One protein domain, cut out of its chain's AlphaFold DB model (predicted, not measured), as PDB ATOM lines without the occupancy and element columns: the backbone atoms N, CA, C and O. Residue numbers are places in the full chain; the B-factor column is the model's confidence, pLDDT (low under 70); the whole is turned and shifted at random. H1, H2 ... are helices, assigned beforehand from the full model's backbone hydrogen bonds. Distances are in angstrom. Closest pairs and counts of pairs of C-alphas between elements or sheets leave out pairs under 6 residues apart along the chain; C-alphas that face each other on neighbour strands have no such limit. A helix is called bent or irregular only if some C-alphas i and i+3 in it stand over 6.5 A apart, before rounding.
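Overview. This is residues 10 to 82 of the 389 residues of the protein "UPF0014 membrane protein STAR2" of Panicum miliaceum (UniProt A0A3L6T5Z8). The model is a long, loose helical hairpin: H1 and H2 follow end to end as one arm, and the long H3 folds back as the other. Residues 10 to 21, with no named element, lie at the open end. The printed part has 73 residues with three named helices and no named strand, all helix in class. It is only just loose, close to extended, with a radius of gyration of the C-alphas of 16.6 A, and a rod of 50 by 23 by 17 A.

Along the chain. H1, residues 22 to 36, begins at C-alpha 22 (-38.284, 54.876, -20.846) and measures 22.3 A. H1 is neither bent nor irregular, but only just: C-alphas 29 and 32 are 6.4 A apart. H2, residues 38 to 49, measures 16.5 A. H3, residues 55 to 81, measures 39.6 A and ends at C-alpha 81 (-41.403, 63.837, -35.708).

Arrangement. H1 and H2 meet only through their link. H2 and H3 form a hairpin, with a shallow tilt of 24 degrees, opposite ways. They touch through residues 44 to 48 and 55 to 59 alone; the closest C-alphas, of Val 44 and Glu 55, are 5.5 A apart. H1 and H3 are near each other, with 5 pairs of C-alphas within 10 A. Every O i to N i+4 pair is within hydrogen-bond range in H2, 9 of 11 in H1 and 22 of 23 in H3.

Size, cuts and confidence. The C-alphas farthest apart, of Leu 10 and Arg 51, are 50.7 A apart. The printed part has no cut, and both links between helices are tight. Mean pLDDT of the printed part is 77.9; residues 10 to 18 and 20 are under 70.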
ATOM      1  N   LEU A  10     -49.514  54.549 -33.635       43.75
ATOM      2  CA  LEU A  10     -49.202  53.817 -32.400       43.75
ATOM      3  C   LEU A  10     -47.691  53.688 -32.152       43.75
ATOM      4  O   LEU A  10     -47.241  53.858 -31.020       43.75
ATOM      5  N   VAL A  11     -46.901  53.459 -33.206       44.34
ATOM      6  CA  VAL A  11     -45.428  53.423 -33.130       44.34
ATOM      7  C   VAL A  11     -44.839  54.829 -32.944       44.34
ATOM      8  O   VAL A  11     -43.856  54.990 -32.224       44.34
ATOM      9  N   ALA A  12     -45.444  55.863 -33.541       46.03
ATOM     10  CA  ALA A  12     -44.999  57.251 -33.384       46.03
ATOM     11  C   ALA A  12     -45.301  57.837 -31.990       46.03
ATOM     12  O   ALA A  12     -44.580  58.724 -31.539       46.03
ATOM     13  N   LYS A  13     -46.335  57.336 -31.297       45.00
ATOM     14  CA  LYS A  13     -46.744  57.797 -29.957       45.00
ATOM     15  C   LYS A  13     -45.980  57.152 -28.798       45.00
ATOM     16  O   LYS A  13     -46.206  57.537 -27.657       45.00
ATOM     17  N   GLN A  14     -45.131  56.155 -29.052       47.75
ATOM     18  CA  GLN A  14     -44.634  55.281 -27.984       47.75
ATOM     19  C   GLN A  14     -43.313  55.697 -27.334       47.75
ATOM     20  O   GLN A  14     -42.838  54.995 -26.444       47.75
ATOM     21  N   VAL A  15     -42.693  56.803 -27.745       56.34
ATOM     22  CA  VAL A  15     -41.376  57.160 -27.211       56.34
ATOM     23  C   VAL A  15     -41.305  58.633 -26.830       56.34
ATOM     24  O   VAL A  15     -40.785  59.466 -27.571       56.34
ATOM     25  N   ASP A  16     -41.798  58.918 -25.629       58.38
ATOM     26  CA  ASP A  16     -41.498  60.138 -24.886       58.38
ATOM     27  C   ASP A  16     -40.242  59.907 -24.024       58.38
ATOM     28  O   ASP A  16     -40.277  59.087 -23.101       58.38
ATOM     29  N   PRO A  17     -39.134  60.643 -24.243       57.69
ATOM     30  CA  PRO A  17     -37.911  60.497 -23.444       57.69
ATOM     31  C   PRO A  17     -38.096  60.811 -21.947       57.69
ATOM     32  O   PRO A  17     -37.234  60.486 -21.130       57.69
ATOM     33  N   GLY A  18     -39.202  61.481 -21.600       59.91
ATOM     34  CA  GLY A  18     -39.598  61.838 -20.237       59.91
ATOM     35  C   GLY A  18     -40.605  60.882 -19.589       59.91
ATOM     36  O   GLY A  18     -40.997  61.122 -18.449       59.91
ATOM     37  N   ALA A  19     -41.040  59.818 -20.275       72.38
ATOM     38  CA  ALA A  19     -41.981  58.861 -19.704       72.38
ATOM     39  C   ALA A  19     -41.326  58.046 -18.565       72.38
ATOM     40  O   ALA A  19     -40.190  57.571 -18.713       72.38
ATOM     41  N   PRO A  20     -42.016  57.838 -17.425       60.06
ATOM     42  CA  PRO A  20     -41.496  57.012 -16.342       60.06
ATOM     43  C   PRO A  20     -41.347  55.563 -16.827       60.06
ATOM     44  O   PRO A  20     -42.334  54.885 -17.087       60.06
ATOM     45  N   GLY A  21     -40.102  55.098 -16.968       72.00
ATOM     46  CA  GLY A  21     -39.768  53.752 -17.464       72.00
ATOM     47  C   GLY A  21     -38.948  53.731 -18.756       72.00
ATOM     48  O   GLY A  21     -38.195  52.783 -18.963       72.00
ATOM     49  N   PHE A  22     -38.955  54.814 -19.541       73.62
ATOM     50  CA  PHE A  22     -38.284  54.876 -20.846       73.62
ATOM     51  C   PHE A  22     -36.800  54.474 -20.802       73.62
ATOM     52  O   PHE A  22     -36.346  53.624 -21.566       73.62
ATOM     53  N   TRP A  23     -36.037  55.045 -19.864       76.12
ATOM     54  CA  TRP A  23     -34.611  54.741 -19.714       76.12
ATOM     55  C   TRP A  23     -34.352  53.289 -19.309       76.12
ATOM     56  O   TRP A  23     -33.337  52.720 -19.706       76.12
ATOM     57  N   ARG A  24     -35.265  52.669 -18.549       76.69
ATOM     58  CA  ARG A  24     -35.158  51.247 -18.198       76.69
ATOM     59  C   ARG A  24     -35.410  50.379 -19.424       76.69
ATOM     60  O   ARG A  24     -34.587  49.517 -19.708       76.69
ATOM     61  N   ASP A  25     -36.467  50.653 -20.180       79.38
ATOM     62  CA  ASP A  25     -36.813  49.888 -21.384       79.38
ATOM     63  C   ASP A  25     -35.736  50.017 -22.469       79.38
ATOM     64  O   ASP A  25     -35.357  49.027 -23.096       79.38
ATOM     65  N   PHE A  26     -35.159  51.213 -22.629       78.94
ATOM     66  CA  PHE A  26     -34.018  51.437 -23.515       78.94
ATOM     67  C   PHE A  26     -32.784  50.627 -23.085       78.94
ATOM     68  O   PHE A  26     -32.189  49.928 -23.908       78.94
ATOM     69  N   LEU A  27     -32.404  50.673 -21.800       79.12
ATOM     70  CA  LEU A  27     -31.248  49.928 -21.283       79.12
ATOM     71  C   LEU A  27     -31.446  48.410 -21.389       79.12
ATOM     72  O   LEU A  27     -30.524  47.696 -21.785       79.12
ATOM     73  N   VAL A  28     -32.653  47.917 -21.105       79.88
ATOM     74  CA  VAL A  28     -33.014  46.501 -21.274       79.88
ATOM     75  C   VAL A  28     -32.982  46.105 -22.754       79.88
ATOM     76  O   VAL A  28     -32.457  45.046 -23.099       79.88
ATOM     77  N   GLY A  29     -33.461  46.971 -23.652       78.94
ATOM     78  CA  GLY A  29     -33.385  46.768 -25.101       78.94
ATOM     79  C   GLY A  29     -31.949  46.692 -25.632       78.94
ATOM     80  O   GLY A  29     -31.664  45.882 -26.517       78.94
ATOM     81  N   MET A  30     -31.025  47.469 -25.059       81.75
ATOM     82  CA  MET A  30     -29.601  47.467 -25.426       81.75
ATOM     83  C   MET A  30     -28.829  46.229 -24.943       81.75
ATOM     84  O   MET A  30     -27.744  45.954 -25.461       81.75
ATOM     85  N   LEU A  31     -29.392  45.429 -24.030       82.75
ATOM     86  CA  LEU A  31     -28.748  44.214 -23.523       82.75
ATOM     87  C   LEU A  31     -28.518  43.171 -24.632       82.75
ATOM     88  O   LEU A  31     -27.464  42.541 -24.679       82.75
ATOM     89  N   LYS A  32     -29.476  43.010 -25.559       83.75
ATOM     90  CA  LYS A  32     -29.367  42.042 -26.667       83.75
ATOM     91  C   LYS A  32     -28.257  42.427 -27.666       83.75
ATOM     92  O   LYS A  32     -27.409  41.577 -27.939       83.75
ATOM     93  N   PRO A  33     -28.185  43.677 -28.179       81.25
ATOM     94  CA  PRO A  33     -27.038  44.136 -28.965       81.25
ATOM     95  C   PRO A  33     -25.702  44.028 -28.225       81.25
ATOM     96  O   PRO A  33     -24.712  43.619 -28.825       81.25
ATOM     97  N   ALA A  34     -25.667  44.353 -26.926       79.50
ATOM     98  CA  ALA A  34     -24.453  44.236 -26.123       79.50
ATOM     99  C   ALA A  34     -23.978  42.779 -26.032       79.50
ATOM    100  O   ALA A  34     -22.802  42.511 -26.268       79.50
ATOM    101  N   ALA A  35     -24.874  41.819 -25.796       81.69
ATOM    102  CA  ALA A  35     -24.531  40.397 -25.807       81.69
ATOM    103  C   ALA A  35     -24.008  39.931 -27.181       81.69
ATOM    104  O   ALA A  35     -23.051  39.162 -27.251       81.69
ATOM    105  N   ALA A  36     -24.563  40.449 -28.284       82.25
ATOM    106  CA  ALA A  36     -24.102  40.126 -29.638       82.25
ATOM    107  C   ALA A  36     -22.659  40.592 -29.927       82.25
ATOM    108  O   ALA A  36     -21.996  40.029 -30.801       82.25
ATOM    109  N   THR A  37     -22.122  41.553 -29.160       80.88
ATOM    110  CA  THR A  37     -20.704  41.943 -29.265       80.88
ATOM    111  C   THR A  37     -19.735  40.816 -28.891       80.88
ATOM    112  O   THR A  37     -18.567  40.882 -29.271       80.88
ATOM    113  N   ALA A  38     -20.212  39.733 -28.259       82.31
ATOM    114  CA  ALA A  38     -19.426  38.525 -28.000       82.31
ATOM    115  C   ALA A  38     -18.824  37.915 -29.282       82.31
ATOM    116  O   ALA A  38     -17.690  37.437 -29.262       82.31
ATOM    117  N   VAL A  39     -19.525  37.997 -30.421       81.94
ATOM    118  CA  VAL A  39     -18.985  37.552 -31.721       81.94
ATOM    119  C   VAL A  39     -17.762  38.381 -32.112       81.94
ATOM    120  O   VAL A  39     -16.797  37.868 -32.674       81.94
ATOM    121  N   VAL A  40     -17.762  39.669 -31.774       80.19
ATOM    122  CA  VAL A  40     -16.618  40.527 -32.060       80.19
ATOM    123  C   VAL A  40     -15.494  40.324 -31.050       80.19
ATOM    124  O   VAL A  40     -14.330  40.374 -31.437       80.19
ATOM    125  N   ALA A  41     -15.808  39.991 -29.796       81.81
ATOM    126  CA  ALA A  41     -14.807  39.542 -28.829       81.81
ATOM    127  C   ALA A  41     -14.075  38.279 -29.321       81.81
ATOM    128  O   ALA A  41     -12.854  38.202 -29.210       81.81
ATOM    129  N   MET A  42     -14.790  37.344 -29.959       83.69
ATOM    130  CA  MET A  42     -14.179  36.193 -30.635       83.69
ATOM    131  C   MET A  42     -13.232  36.631 -31.764       83.69
ATOM    132  O   MET A  42     -12.101  36.157 -31.841       83.69
ATOM    133  N   ALA A  43     -13.643  37.581 -32.612       80.25
ATOM    134  CA  ALA A  43     -12.783  38.112 -33.673       80.25
ATOM    135  C   ALA A  43     -11.525  38.813 -33.120       80.25
ATOM    136  O   ALA A  43     -10.439  38.670 -33.682       80.25
ATOM    137  N   VAL A  44     -11.645  39.527 -31.996       81.94
ATOM    138  CA  VAL A  44     -10.508  40.142 -31.292       81.94
ATOM    139  C   VAL A  44      -9.577  39.072 -30.709       81.94
ATOM    140  O   VAL A  44      -8.363  39.187 -30.859       81.94
ATOM    141  N   ALA A  45     -10.111  37.998 -30.121       82.56
ATOM    142  CA  ALA A  45      -9.311  36.883 -29.609       82.56
ATOM    143  C   ALA A  45      -8.541  36.154 -30.727       82.56
ATOM    144  O   ALA A  45      -7.359  35.841 -30.572       82.56
ATOM    145  N   LEU A  46      -9.172  35.949 -31.889       83.38
ATOM    146  CA  LEU A  46      -8.504  35.407 -33.076       83.38
ATOM    147  C   LEU A  46      -7.415  36.352 -33.600       83.38
ATOM    148  O   LEU A  46      -6.325  35.896 -33.946       83.38
ATOM    149  N   SER A  47      -7.679  37.663 -33.606       83.06
ATOM    150  CA  SER A  47      -6.697  38.688 -33.982       83.06
ATOM    151  C   SER A  47      -5.460  38.650 -33.080       83.06
ATOM    152  O   SER A  47      -4.330  38.715 -33.573       83.06
ATOM    153  N   PHE A  48      -5.664  38.434 -31.776       80.06
ATOM    154  CA  PHE A  48      -4.591  38.253 -30.800       80.06
ATOM    155  C   PHE A  48      -3.789  36.971 -31.065       80.06
ATOM    156  O   PHE A  48      -2.557  36.999 -31.100       80.06
ATOM    157  N   SER A  49      -4.474  35.854 -31.346       82.56
ATOM    158  CA  SER A  49      -3.828  34.580 -31.692       82.56
ATOM    159  C   SER A  49      -2.987  34.671 -32.969       82.56
ATOM    160  O   SER A  49      -1.957  34.008 -33.074       82.56
ATOM    161  N   GLN A  50      -3.415  35.481 -33.938       86.31
ATOM    162  CA  GLN A  50      -2.729  35.684 -35.216       86.31
ATOM    163  C   GLN A  50      -1.763  36.887 -35.205       86.31
ATOM    164  O   GLN A  50      -1.095  37.143 -36.205       86.31
ATOM    165  N   ARG A  51      -1.654  37.615 -34.081       82.69
ATOM    166  CA  ARG A  51      -0.800  38.804 -33.892       82.69
ATOM    167  C   ARG A  51      -0.985  39.881 -34.972       82.69
ATOM    168  O   ARG A  51      -0.005  40.477 -35.420       82.69
ATOM    169  N   LEU A  52      -2.226  40.164 -35.383       77.38
ATOM    170  CA  LEU A  52      -2.483  41.196 -36.402       77.38
ATOM    171  C   LEU A  52      -2.234  42.627 -35.899       77.38
ATOM    172  O   LEU A  52      -2.117  43.538 -36.716       77.38
ATOM    173  N   GLY A  53      -2.174  42.854 -34.580       81.88
ATOM    174  CA  GLY A  53      -1.989  44.191 -34.001       81.88
ATOM    175  C   GLY A  53      -3.183  45.131 -34.214       81.88
ATOM    176  O   GLY A  53      -3.054  46.341 -34.049       81.88
ATOM    177  N   LEU A  54      -4.344  44.581 -34.591       81.25
ATOM    178  CA  LEU A  54      -5.582  45.324 -34.862       81.25
ATOM    179  C   LEU A  54      -6.543  45.346 -33.666       81.25
ATOM    180  O   LEU A  54      -7.586  45.988 -33.742       81.25
ATOM    181  N   GLU A  55      -6.226  44.657 -32.568       82.69
ATOM    182  CA  GLU A  55      -7.123  44.501 -31.411       82.69
ATOM    183  C   GLU A  55      -7.660  45.832 -30.862       82.69
ATOM    184  O   GLU A  55      -8.871  45.988 -30.696       82.69
ATOM    185  N   GLY A  56      -6.782  46.819 -30.652       81.50
ATOM    186  CA  GLY A  56      -7.166  48.137 -30.147       81.50
ATOM    187  C   GLY A  56      -8.010  48.929 -31.146       81.50
ATOM    188  O   GLY A  56      -8.984  49.572 -30.755       81.50
ATOM    189  N   GLU A  57      -7.685  48.846 -32.440       84.25
ATOM    190  CA  GLU A  57      -8.459  49.513 -33.495       84.25
ATOM    191  C   GLU A  57      -9.856  48.903 -33.643       84.25
ATOM    192  O   GLU A  57     -10.833  49.641 -33.770       84.25
ATOM    193  N   MET A  58      -9.969  47.573 -33.569       82.69
ATOM    194  CA  MET A  58     -11.249  46.865 -33.605       82.69
ATOM    195  C   MET A  58     -12.114  47.238 -32.404       82.69
ATOM    196  O   MET A  58     -13.266  47.630 -32.583       82.69
ATOM    197  N   LEU A  59     -11.560  47.170 -31.190       83.38
ATOM    198  CA  LEU A  59     -12.302  47.465 -29.964       83.38
ATOM    199  C   LEU A  59     -12.788  48.918 -29.940       83.38
ATOM    200  O   LEU A  59     -13.962  49.175 -29.665       83.38
ATOM    201  N   TYR A  60     -11.926  49.859 -30.333       87.88
ATOM    202  CA  TYR A  60     -12.306  51.257 -30.513       87.88
ATOM    203  C   TYR A  60     -13.401  51.427 -31.577       87.88
ATOM    204  O   TYR A  60     -14.366  52.161 -31.351       87.88
ATOM    205  N   ALA A  61     -13.293  50.747 -32.722       85.44
ATOM    206  CA  ALA A  61     -14.281  50.836 -33.794       85.44
ATOM    207  C   ALA A  61     -15.661  50.326 -33.355       85.44
ATOM    208  O   ALA A  61     -16.661  50.977 -33.648       85.44
ATOM    209  N   ILE A  62     -15.722  49.211 -32.621       84.38
ATOM    210  CA  ILE A  62     -16.976  48.626 -32.123       84.38
ATOM    211  C   ILE A  62     -17.599  49.521 -31.060       84.38
ATOM    212  O   ILE A  62     -18.781  49.841 -31.156       84.38
ATOM    213  N   ALA A  63     -16.813  49.959 -30.072       85.25
ATOM    214  CA  ALA A  63     -17.298  50.836 -29.012       85.25
ATOM    215  C   ALA A  63     -17.840  52.150 -29.593       85.25
ATOM    216  O   ALA A  63     -18.942  52.585 -29.258       85.25
ATOM    217  N   ARG A  64     -17.105  52.744 -30.541       89.12
ATOM    218  CA  ARG A  64     -17.545  53.932 -31.275       89.12
ATOM    219  C   ARG A  64     -18.815  53.666 -32.079       89.12
ATOM    220  O   ARG A  64     -19.716  54.494 -32.033       89.12
ATOM    221  N   ALA A  65     -18.892  52.557 -32.815       86.44
ATOM    222  CA  ALA A  65     -20.066  52.209 -33.611       86.44
ATOM    223  C   ALA A  65     -21.301  52.010 -32.726       86.44
ATOM    224  O   ALA A  65     -22.354  52.552 -33.041       86.44
ATOM    225  N   PHE A  66     -21.160  51.309 -31.601       85.50
ATOM    226  CA  PHE A  66     -22.234  51.104 -30.634       85.50
ATOM    227  C   PHE A  66     -22.767  52.441 -30.108       85.50
ATOM    228  O   PHE A  66     -23.943  52.745 -30.290       85.50
ATOM    229  N   LEU A  67     -21.885  53.289 -29.562       88.25
ATOM    230  CA  LEU A  67     -22.262  54.616 -29.065       88.25
ATOM    231  C   LEU A  67     -22.890  55.482 -30.164       88.25
ATOM    232  O   LEU A  67     -23.913  56.127 -29.946       88.25
ATOM    233  N   GLN A  68     -22.305  55.476 -31.363       89.25
ATOM    234  CA  GLN A  68     -22.792  56.260 -32.490       89.25
ATOM    235  C   GLN A  68     -24.183  55.801 -32.945       89.25
ATOM    236  O   GLN A  68     -25.035  56.650 -33.190       89.25
ATOM    237  N   LEU A  69     -24.438  54.494 -33.050       85.94
ATOM    238  CA  LEU A  69     -25.750  53.971 -33.442       85.94
ATOM    239  C   LEU A  69     -26.811  54.273 -32.381       85.94
ATOM    240  O   LEU A  69     -27.911  54.684 -32.747       85.94
ATOM    241  N   SER A  70     -26.479  54.139 -31.092       82.56
ATOM    242  CA  SER A  70     -27.386  54.509 -30.002       82.56
ATOM    243  C   SER A  70     -27.788  55.982 -30.098       82.56
ATOM    244  O   SER A  70     -28.977  56.283 -30.110       82.56
ATOM    245  N   VAL A  71     -26.821  56.895 -30.252       87.81
ATOM    246  CA  VAL A  71     -27.086  58.341 -30.384       87.81
ATOM    247  C   VAL A  71     -27.886  58.655 -31.651       87.81
ATOM    248  O   VAL A  71     -28.863  59.400 -31.591       87.81
ATOM    249  N   ILE A  72     -27.510  58.077 -32.797       87.38
ATOM    250  CA  ILE A  72     -28.215  58.292 -34.068       87.38
ATOM    251  C   ILE A  72     -29.670  57.822 -33.983       87.38
ATOM    252  O   ILE A  72     -30.534  58.485 -34.548       87.38
ATOM    253  N   GLY A  73     -29.961  56.735 -33.260       84.62
ATOM    254  CA  GLY A  73     -31.332  56.269 -33.036       84.62
ATOM    255  C   GLY A  73     -32.230  57.357 -32.439       84.62
ATOM    256  O   GLY A  73     -33.292  57.643 -32.989       84.62
ATOM    257  N   PHE A  74     -31.761  58.036 -31.386       82.81
ATOM    258  CA  PHE A  74     -32.483  59.158 -30.771       82.81
ATOM    259  C   PHE A  74     -32.616  60.360 -31.712       82.81
ATOM    260  O   PHE A  74     -33.687  60.960 -31.816       82.81
ATOM    261  N   VAL A  75     -31.539  60.707 -32.425       85.75
ATOM    262  CA  VAL A  75     -31.542  61.836 -33.369       85.75
ATOM    263  C   VAL A  75     -32.541  61.599 -34.504       85.75
ATOM    264  O   VAL A  75     -33.315  62.495 -34.835       85.75
ATOM    265  N   LEU A  76     -32.563  60.398 -35.087       84.25
ATOM    266  CA  LEU A  76     -33.499  60.051 -36.158       84.25
ATOM    267  C   LEU A  76     -34.946  60.094 -35.683       84.25
ATOM    268  O   LEU A  76     -35.799  60.588 -36.415       84.25
ATOM    269  N   GLN A  77     -35.216  59.638 -34.460       80.06
ATOM    270  CA  GLN A  77     -36.553  59.721 -33.891       80.06
ATOM    271  C   GLN A  77     -37.036  61.177 -33.811       80.06
ATOM    272  O   GLN A  77     -38.120  61.484 -34.300       80.06
ATOM    273  N   PHE A  78     -36.205  62.084 -33.285       81.44
ATOM    274  CA  PHE A  78     -36.520  63.514 -33.240       81.44
ATOM    275  C   PHE A  78     -36.758  64.095 -34.642       81.44
ATOM    276  O   PHE A  78     -37.719  64.832 -34.857       81.44
ATOM    277  N   ILE A  79     -35.907  63.745 -35.611       83.25
ATOM    278  CA  ILE A  79     -36.024  64.232 -36.991       83.25
ATOM    279  C   ILE A  79     -37.318  63.740 -37.653       83.25
ATOM    280  O   ILE A  79     -37.941  64.493 -38.397       83.25
ATOM    281  N   PHE A  80     -37.746  62.503 -37.392       81.62
ATOM    282  CA  PHE A  80     -38.952  61.932 -37.998       81.62
ATOM    283  C   PHE A  80     -40.251  62.556 -37.478       81.62
ATOM    284  O   PHE A  80     -41.237  62.585 -38.213       81.62
ATOM    285  N   THR A  81     -40.255  63.099 -36.259       76.06
ATOM    286  CA  THR A  81     -41.403  63.837 -35.708       76.06
ATOM    287  C   THR A  81     -41.560  65.221 -36.347       76.06
ATOM    288  O   THR A  81     -42.652  65.790 -36.357       76.06
ATOM    289  N   GLN A  82     -40.487  65.772 -36.920       76.75
ATOM    290  CA  GLN A  82     -40.491  67.094 -37.534       76.75
ATOM    291  C   GLN A  82     -40.891  67.024 -39.015       76.75
ATOM    292  O   GLN A  82     -40.279  66.319 -39.813       76.75
TER     293      GLN A  82